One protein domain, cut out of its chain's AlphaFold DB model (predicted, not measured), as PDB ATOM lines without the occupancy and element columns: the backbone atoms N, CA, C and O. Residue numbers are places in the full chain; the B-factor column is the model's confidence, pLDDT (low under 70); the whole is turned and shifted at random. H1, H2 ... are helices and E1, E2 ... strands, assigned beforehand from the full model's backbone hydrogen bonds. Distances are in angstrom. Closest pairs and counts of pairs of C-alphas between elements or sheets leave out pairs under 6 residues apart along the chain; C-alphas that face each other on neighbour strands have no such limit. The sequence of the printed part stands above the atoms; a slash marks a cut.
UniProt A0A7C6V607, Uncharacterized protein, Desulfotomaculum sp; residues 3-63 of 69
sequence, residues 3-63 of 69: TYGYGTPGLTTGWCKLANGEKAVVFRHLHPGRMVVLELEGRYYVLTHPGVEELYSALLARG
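AT A GLANCE: This is residues 3 to 63 of the 69 residues of an uncharacterized protein of Desulfotomaculum sp (UniProt A0A7C6V607). One twisted sheet of five strands makes the body, and a short helix, H1, sits at its E4 edge, where it only grazes the sheet and covers neither face. The first three strands form a meander, and the hairpin of E4 and E5 continues the sheet beside E3, with E5 next to E3; E1 and H1 lie toward the two ends of the longest axis. The printed part has 61 residues, with five named strands followed by one named helix; the sheet runs E1, E2, E3, E5, E4 and is mixed, and the class is mixed, helices and strands. The whole is compact, with a radius of gyration of the C-alphas of 12.1 A and spans of 33 by 28 by 17 A.

IN THESE COORDINATES: E1, residues 3 to 8, begins at C-alpha 3, (-12.084, 15.627, -37.684), and is 15.6 A long. E2, residues 11 to 17, measures 18.5 A, and E3, residues 23 to 29, measures 19.0 A. E4, residues 36 to 40, is 12.7 A long and begins at C-alpha 36, (-7.361, 33.795, -45.609). E5, residues 43 to 48, measures 16.7 A. H1, residues 52 to 61, is 14.2 A long and ends at C-alpha 61, (4.835, 42.446, -47.153).

HOW THE PARTS SIT: In the meander E1 E2 E3, each strand is the antiparallel neighbour of the one before. E1 and E2 form a hairpin at 166 degrees, with N 6 and O 13 within hydrogen-bond range at 2.9 A. E2 and E3 form a hairpin at 159 degrees, with N 28 and O 12 at 2.8 A. E3 and E5 are parallel at 17 degrees; N 27 and O 46 are 2.8 A apart, and N 46 and O 25 also 2.8 A. E4 and E5 form an antiparallel hairpin at 158 degrees, with N 38 and O 45 at 2.8 A. E1 and E4 are the edge strands, and they are apart. H1 is on the sheet but only grazes it, with its residues 52 to 59. The closest C-alphas of E4 and H1, those of Val 36 and Val 52, are 6.5 A apart. In H1 every O i to N i+4 pair is within hydrogen-bond range.

THE WHOLE: The two C-alphas farthest apart, those of Pro 9 and Gly 63, are 33.8 A from each other. The printed part has no cut, and no link is long: the link from E3 to E4, of 6 residues, is short, and the others are tight. The mean pLDDT of the printed part is 92.2, and residue 32 alone is under 70.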
ATOM      1  N   THR A   3     -12.810  16.667 -38.436       93.06
ATOM      2  CA  THR A   3     -12.084  15.627 -37.684       93.06
ATOM      3  C   THR A   3     -10.945  16.236 -36.869       93.06
ATOM      4  O   THR A   3     -10.453  17.314 -37.197       93.06
ATOM      5  N   TYR A   4     -10.564  15.569 -35.771       91.19
ATOM      6  CA  TYR A   4      -9.491  16.002 -34.855       91.19
ATOM      7  C   TYR A   4      -9.579  17.488 -34.467       91.19
ATOM      8  O   TYR A   4      -8.596  18.223 -34.507       91.19
ATOM      9  N   GLY A   5     -10.799  17.949 -34.184       91.00
ATOM     10  CA  GLY A   5     -11.069  19.345 -33.873       91.00
ATOM     11  C   GLY A   5     -11.076  19.633 -32.379       91.00
ATOM     12  O   GLY A   5     -11.329  18.745 -31.568       91.00
ATOM     13  N   TYR A   6     -10.878  20.903 -32.042       92.44
ATOM     14  CA  TYR A   6     -11.010  21.439 -30.694       92.44
ATOM     15  C   TYR A   6     -11.895  22.688 -30.726       92.44
ATOM     16  O   TYR A   6     -11.883  23.446 -31.698       92.44
ATOM     17  N   GLY A   7     -12.696  22.887 -29.684       91.38
ATOM     18  CA  GLY A   7     -13.597  24.027 -29.566       91.38
ATOM     19  C   GLY A   7     -13.502  24.645 -28.182       91.38
ATOM     20  O   GLY A   7     -13.495  23.931 -27.185       91.38
ATOM     21  N   THR A   8     -13.456  25.970 -28.141       91.50
ATOM     22  CA  THR A   8     -13.542  26.794 -26.932       91.50
ATOM     23  C   THR A   8     -14.431  28.005 -27.250       91.50
ATOM     24  O   THR A   8     -14.572  28.343 -28.433       91.50
ATOM     25  N   PRO A   9     -15.080  28.670 -26.277       93.25
ATOM     26  CA  PRO A   9     -15.804  29.903 -26.563       93.25
ATOM     27  C   PRO A   9     -14.923  30.884 -27.347       93.25
ATOM     28  O   PRO A   9     -13.795  31.167 -26.956       93.25
ATOM     29  N   GLY A  10     -15.409  31.358 -28.495       89.00
ATOM     30  CA  GLY A  10     -14.630  32.239 -29.373       89.00
ATOM     31  C   GLY A  10     -13.961  31.547 -30.559       89.00
ATOM     32  O   GLY A  10     -13.788  32.189 -31.592       89.00
ATOM     33  N   LEU A  11     -13.627  30.255 -30.466       89.56
ATOM     34  CA  LEU A  11     -12.794  29.578 -31.461       89.56
ATOM     35  C   LEU A  11     -13.206  28.124 -31.685       89.56
ATOM     36  O   LEU A  11     -13.361  27.320 -30.771       89.56
ATOM     37  N   THR A  12     -13.282  27.755 -32.951       92.75
ATOM     38  CA  THR A  12     -13.401  26.371 -33.386       92.75
ATOM     39  C   THR A  12     -12.258  26.040 -34.329       92.75
ATOM     40  O   THR A  12     -12.053  26.760 -35.301       92.75
ATOM     41  N   THR A  13     -11.549  24.939 -34.086       94.88
ATOM     42  CA  THR A  13     -10.498  24.447 -34.980       94.88
ATOM     43  C   THR A  13     -10.649  22.965 -35.313       94.88
ATOM     44  O   THR A  13     -11.328  22.225 -34.596       94.88
ATOM     45  N   GLY A  14     -10.064  22.525 -36.424       95.94
ATOM     46  CA  GLY A  14      -9.982  21.119 -36.812       95.94
ATOM     47  C   GLY A  14      -9.753  20.914 -38.303       95.94
ATOM     48  O   GLY A  14      -9.757  21.861 -39.089       95.94
ATOM     49  N   TRP A  15      -9.588  19.656 -38.698       96.31
ATOM     50  CA  TRP A  15      -9.468  19.281 -40.101       96.31
ATOM     51  C   TRP A  15     -10.833  19.252 -40.773       96.31
ATOM     52  O   TRP A  15     -11.763  18.625 -40.268       96.31
ATOM     53  N   CYS A  16     -10.938  19.875 -41.942       94.62
ATOM     54  CA  CYS A  16     -12.133  19.872 -42.775       94.62
ATOM     55  C   CYS A  16     -11.779  19.458 -44.203       94.62
ATOM     56  O   CYS A  16     -10.761  19.875 -44.751       94.62
ATOM     57  N   LYS A  17     -12.658  18.664 -44.819       94.06
ATOM     58  CA  LYS A  17     -12.641  18.444 -46.269       94.06
ATOM     59  C   LYS A  17     -13.325  19.630 -46.955       94.06
ATOM     60  O   LYS A  17     -14.472  19.932 -46.622       94.06
ATOM     61  N   LEU A  18     -12.617  20.286 -47.866       88.94
ATOM     62  CA  LEU A  18     -13.106  21.383 -48.693       88.94
ATOM     63  C   LEU A  18     -13.924  20.848 -49.882       88.94
ATOM     64  O   LEU A  18     -13.874  19.659 -50.208       88.94
ATOM     65  N   ALA A  19     -14.686  21.729 -50.535       89.38
ATOM     66  CA  ALA A  19     -15.565  21.360 -51.651       89.38
ATOM     67  C   ALA A  19     -14.798  20.805 -52.866       89.38
ATOM     68  O   ALA A  19     -15.291  19.906 -53.539       89.38
ATOM     69  N   ASN A  20     -13.573  21.281 -53.098       88.62
ATOM     70  CA  ASN A  20     -12.672  20.788 -54.145       88.62
ATOM     71  C   ASN A  20     -12.011  19.433 -53.807       88.62
ATOM     72  O   ASN A  20     -11.210  18.934 -54.584       88.62
ATOM     73  N   GLY A  21     -12.329  18.834 -52.655       91.44
ATOM     74  CA  GLY A  21     -11.777  17.552 -52.221       91.44
ATOM     75  C   GLY A  21     -10.541  17.657 -51.328       91.44
ATOM     76  O   GLY A  21     -10.241  16.681 -50.634       91.44
ATOM     77  N   GLU A  22      -9.901  18.827 -51.276       92.06
ATOM     78  CA  GLU A  22      -8.718  19.085 -50.454       92.06
ATOM     79  C   GLU A  22      -9.018  19.009 -48.955       92.06
ATOM     80  O   GLU A  22     -10.163  19.127 -48.505       92.06
ATOM     81  N   LYS A  23      -7.968  18.826 -48.152       94.75
ATOM     82  CA  LYS A  23      -8.055  18.877 -46.688       94.75
ATOM     83  C   LYS A  23      -7.364  20.126 -46.169       94.75
ATOM     84  O   LYS A  23      -6.220  20.395 -46.521       94.75
ATOM     85  N   ALA A  24      -8.042  20.837 -45.275       96.12
ATOM     86  CA  ALA A  24      -7.498  22.018 -44.627       96.12
ATOM     87  C   ALA A  24      -7.656  21.967 -43.109       96.12
ATOM     88  O   ALA A  24      -8.656  21.455 -42.596       96.12
ATOM     89  N   VAL A  25      -6.697  22.555 -42.398       96.44
ATOM     90  CA  VAL A  25      -6.866  22.922 -40.990       96.44
ATOM     91  C   VAL A  25      -7.629  24.240 -40.948       96.44
ATOM     92  O   VAL A  25      -7.161  25.251 -41.463       96.44
ATOM     93  N   VAL A  26      -8.819  24.238 -40.360       95.12
ATOM     94  CA  VAL A  26      -9.685  25.419 -40.298       95.12
ATOM     95  C   VAL A  26      -9.635  26.002 -38.899       95.12
ATOM     96  O   VAL A  26      -9.879  25.279 -37.944       95.12
ATOM     97  N   PHE A  27      -9.390  27.304 -38.782       94.50
ATOM     98  CA  PHE A  27      -9.522  28.095 -37.562       94.50
ATOM     99  C   PHE A  27     -10.656  29.096 -37.757       94.50
ATOM    100  O   PHE A  27     -10.553  30.014 -38.570       94.50
ATOM    101  N   ARG A  28     -11.746  28.916 -37.012       93.19
ATOM    102  CA  ARG A  28     -12.960  29.717 -37.138       93.19
ATOM    103  C   ARG A  28     -13.279  30.474 -35.858       93.19
ATOM    104  O   ARG A  28     -13.691  29.868 -34.869       93.19
ATOM    105  N   HIS A  29     -13.138  31.794 -35.908       92.56
ATOM    106  CA  HIS A  29     -13.649  32.715 -34.898       92.56
ATOM    107  C   HIS A  29     -15.183  32.850 -34.981       92.56
ATOM    108  O   HIS A  29     -15.776  32.597 -36.033       92.56
ATOM    109  N   LEU A  30     -15.833  33.257 -33.884       84.25
ATOM    110  CA  LEU A  30     -17.299  33.390 -33.794       84.25
ATOM    111  C   LEU A  30     -17.900  34.351 -34.828       84.25
ATOM    112  O   LEU A  30     -18.950  34.056 -35.393       84.25
ATOM    113  N   HIS A  31     -17.209  35.461 -35.091       76.25
ATOM    114  CA  HIS A  31     -17.632  36.507 -36.024       76.25
ATOM    115  C   HIS A  31     -16.640  36.591 -37.191       76.25
ATOM    116  O   HIS A  31     -15.711  37.400 -37.147       76.25
ATOM    117  N   PRO A  32     -16.746  35.701 -38.191       67.31
ATOM    118  CA  PRO A  32     -15.876  35.754 -39.353       67.31
ATOM    119  C   PRO A  32     -16.330  36.882 -40.292       67.31
ATOM    120  O   PRO A  32     -17.476  36.892 -40.729       67.31
ATOM    121  N   GLY A  33     -15.432  37.824 -40.594       79.69
ATOM    122  CA  GLY A  33     -15.630  38.831 -41.645       79.69
ATOM    123  C   GLY A  33     -15.044  38.349 -42.972       79.69
ATOM    124  O   GLY A  33     -15.764  37.934 -43.878       79.69
ATOM    125  N   ARG A  34     -13.710  38.339 -43.060       90.38
ATOM    126  CA  ARG A  34     -12.952  37.741 -44.167       90.38
ATOM    127  C   ARG A  34     -12.323  36.410 -43.766       90.38
ATOM    128  O   ARG A  34     -12.330  36.008 -42.599       90.38
ATOM    129  N   MET A  35     -11.762  35.737 -44.765       92.62
ATOM    130  CA  MET A  35     -10.951  34.545 -44.586       92.62
ATOM    131  C   MET A  35      -9.660  34.648 -45.387       92.62
ATOM    132  O   MET A  35      -9.644  35.244 -46.461       92.62
ATOM    133  N   VAL A  36      -8.609  34.016 -44.879       94.06
ATOM    134  CA  VAL A  36      -7.361  33.795 -45.609       94.06
ATOM    135  C   VAL A  36      -7.143  32.300 -45.735       94.06
ATOM    136  O   VAL A  36      -7.308  31.554 -44.765       94.06
ATOM    137  N   VAL A  37      -6.776  31.881 -46.941       94.31
ATOM    138  CA  VAL A  37      -6.327  30.523 -47.229       94.31
ATOM    139  C   VAL A  37      -4.822  30.574 -47.435       94.31
ATOM    140  O   VAL A  37      -4.339  31.340 -48.267       94.31
ATOM    141  N   LEU A  38      -4.091  29.786 -46.656       94.56
ATOM    142  CA  LEU A  38      -2.649  29.617 -46.789       94.56
ATOM    143  C   LEU A  38      -2.360  28.209 -47.278       94.56
ATOM    144  O   LEU A  38      -2.978  27.254 -46.808       94.56
ATOM    145  N   GLU A  39      -1.397  28.096 -48.177       93.19
ATOM    146  CA  GLU A  39      -0.774  26.835 -48.549       93.19
ATOM    147  C   GLU A  39       0.657  26.849 -48.008       93.19
ATOM    148  O   GLU A  39       1.393  27.821 -48.191       93.19
ATOM    149  N   LEU A  40       1.010  25.814 -47.253       91.75
ATOM    150  CA  LEU A  40       2.343  25.621 -46.699       91.75
ATOM    151  C   LEU A  40       2.696  24.142 -46.826       91.75
ATOM    152  O   LEU A  40       2.053  23.301 -46.198       91.75
ATOM    153  N   GLU A  41       3.709  23.840 -47.638       92.00
ATOM    154  CA  GLU A  41       4.202  22.474 -47.867       92.00
ATOM    155  C   GLU A  41       3.086  21.496 -48.300       92.00
ATOM    156  O   GLU A  41       2.978  20.374 -47.801       92.00
ATOM    157  N   GLY A  42       2.203  21.934 -49.201       90.00
ATOM    158  CA  GLY A  42       1.079  21.146 -49.708       90.00
ATOM    159  C   GLY A  42      -0.083  20.994 -48.724       90.00
ATOM    160  O   GLY A  42      -0.993  20.200 -48.964       90.00
ATOM    161  N   ARG A  43      -0.072  21.717 -47.598       92.25
ATOM    162  CA  ARG A  43      -1.166  21.727 -46.619       92.25
ATOM    163  C   ARG A  43      -1.897  23.051 -46.638       92.25
ATOM    164  O   ARG A  43      -1.281  24.114 -46.600       92.25
ATOM    165  N   TYR A  44      -3.221  22.969 -46.594       95.06
ATOM    166  CA  TYR A  44      -4.071  24.146 -46.555       95.06
ATOM    167  C   TYR A  44      -4.454  24.527 -45.127       95.06
ATOM    168  O   TYR A  44      -4.828  23.684 -44.307       95.06
ATOM    169  N   TYR A  45      -4.426  25.824 -44.857       95.44
ATOM    170  CA  TYR A  45      -4.899  26.427 -43.622       95.44
ATOM    171  C   TYR A  45      -5.939  27.479 -43.963       95.44
ATOM    172  O   TYR A  45      -5.695  28.355 -44.787       95.44
ATOM    173  N   VAL A  46      -7.098  27.405 -43.323       94.94
ATOM    174  CA  VAL A  46      -8.172  28.381 -43.491       94.94
ATOM    175  C   VAL A  46      -8.347  29.125 -42.183       94.94
ATOM    176  O   VAL A  46      -8.707  28.528 -41.172       94.94
ATOM    177  N   LEU A  47      -8.109  30.429 -42.199       95.12
ATOM    178  CA  LEU A  47      -8.218  31.289 -41.030       95.12
ATOM    179  C   LEU A  47      -9.383  32.248 -41.235       95.12
ATOM    180  O   LEU A  47      -9.425  32.968 -42.229       95.12
ATOM    181  N   THR A  48     -10.320  32.279 -40.292       94.06
ATOM    182  CA  THR A  48     -11.389  33.279 -40.256       94.06
ATOM    183  C   THR A  48     -11.364  33.957 -38.892       94.06
ATOM    184  O   THR A  48     -11.720  33.347 -37.879       94.06
ATOM    185  N   HIS A  49     -10.916  35.205 -38.854       92.25
ATOM    186  CA  HIS A  49     -10.715  35.989 -37.638       92.25
ATOM    187  C   HIS A  49     -10.863  37.480 -37.989       92.25
ATOM    188  O   HIS A  49     -10.563  37.837 -39.127       92.25
ATOM    189  N   PRO A  50     -11.299  38.359 -37.067       90.06
ATOM    190  CA  PRO A  50     -11.370  39.796 -37.336       90.06
ATOM    191  C   PRO A  50     -10.036  40.374 -37.825       90.06
ATOM    192  O   PRO A  50     -10.018  41.121 -38.787       90.06
ATOM    193  N   GLY A  51      -8.927  39.927 -37.229       91.31
ATOM    194  CA  GLY A  51      -7.563  40.347 -37.581       91.31
ATOM    195  C   GLY A  51      -6.920  39.639 -38.791       91.31
ATOM    196  O   GLY A  51      -5.698  39.495 -38.842       91.31
ATOM    197  N   VAL A  52      -7.711  39.029 -39.682       93.38
ATOM    198  CA  VAL A  52      -7.158  38.204 -40.775       93.38
ATOM    199  C   VAL A  52      -6.666  39.044 -41.962       93.38
ATOM    200  O   VAL A  52      -5.810  38.587 -42.717       93.38
ATOM    201  N   GLU A  53      -7.166  40.270 -42.121       92.94
ATOM    202  CA  GLU A  53      -6.731  41.192 -43.180       92.94
ATOM    203  C   GLU A  53      -5.334  41.761 -42.886       92.94
ATOM    204  O   GLU A  53      -4.491  41.873 -43.781       92.94
ATOM    205  N   GLU A  54      -5.043  42.039 -41.615       94.56
ATOM    206  CA  GLU A  54      -3.724  42.442 -41.134       94.56
ATOM    207  C   GLU A  54      -2.719  41.306 -41.319       94.56
ATOM    208  O   GLU A  54      -1.605  41.535 -41.794       94.56
ATOM    209  N   LEU A  55      -3.126  40.066 -41.014       93.56
ATOM    210  CA  LEU A  55      -2.306  38.883 -41.275       93.56
ATOM    211  C   LEU A  55      -1.998  38.740 -42.770       93.56
ATOM    212  O   LEU A  55      -0.843  38.535 -43.137       93.56
ATOM    213  N   TYR A  56      -3.010  38.871 -43.630       94.50
ATOM    214  CA  TYR A  56      -2.840  38.813 -45.081       94.50
ATOM    215  C   TYR A  56      -1.830  39.853 -45.578       94.50
ATOM    216  O   TYR A  56      -0.860  39.514 -46.255       94.50
ATOM    217  N   SER A  57      -2.014  41.108 -45.168       95.19
ATOM    218  CA  SER A  57      -1.144  42.223 -45.550       95.19
ATOM    219  C   SER A  57       0.296  42.012 -45.072       95.19
ATOM    220  O   SER A  57       1.243  42.232 -45.827       95.19
ATOM    221  N   ALA A  58       0.478  41.516 -43.844       96.69
ATOM    222  CA  ALA A  58       1.795  41.210 -43.293       96.69
ATOM    223  C   ALA A  58       2.508  40.075 -44.049       96.69
ATOM    224  O   ALA A  58       3.730  40.109 -44.197       96.69
ATOM    225  N   LEU A  59       1.771  39.072 -44.535       95.00
ATOM    226  CA  LEU A  59       2.333  37.986 -45.341       95.00
ATOM    227  C   LEU A  59       2.776  38.485 -46.720       95.00
ATOM    228  O   LEU A  59       3.888  38.175 -47.146       95.00
ATOM    229  N   LEU A  60       1.962  39.314 -47.381       95.81
ATOM    230  CA  LEU A  60       2.339  39.933 -48.654       95.81
ATOM    231  C   LEU A  60       3.584  40.816 -48.510       95.81
ATOM    232  O   LEU A  60       4.510  40.710 -49.311       95.81
ATOM    233  N   ALA A  61       3.661  41.621 -47.446       97.19
ATOM    234  CA  ALA A  61       4.835  42.446 -47.153       97.19
ATOM    235  C   ALA A  61       6.116  41.617 -46.924       97.19
ATOM    236  O   ALA A  61       7.221  42.108 -47.140       97.19
ATOM    237  N   ARG A  62       5.978  40.349 -46.515       96.44
ATOM    238  CA  ARG A  62       7.082  39.387 -46.355       96.44
ATOM    239  C   ARG A  62       7.410  38.614 -47.638       96.44
ATOM    240  O   ARG A  62       8.255  37.724 -47.602       96.44
ATOM    241  N   GLY A  63       6.762  38.935 -48.758       95.38
ATOM    242  CA  GLY A  63       7.013  38.308 -50.056       95.38
ATOM    243  C   GLY A  63       6.265  36.995 -50.284       95.38
ATOM    244  O   GLY A  63       6.592  36.268 -51.225       95.38
TER     245      GLY A  63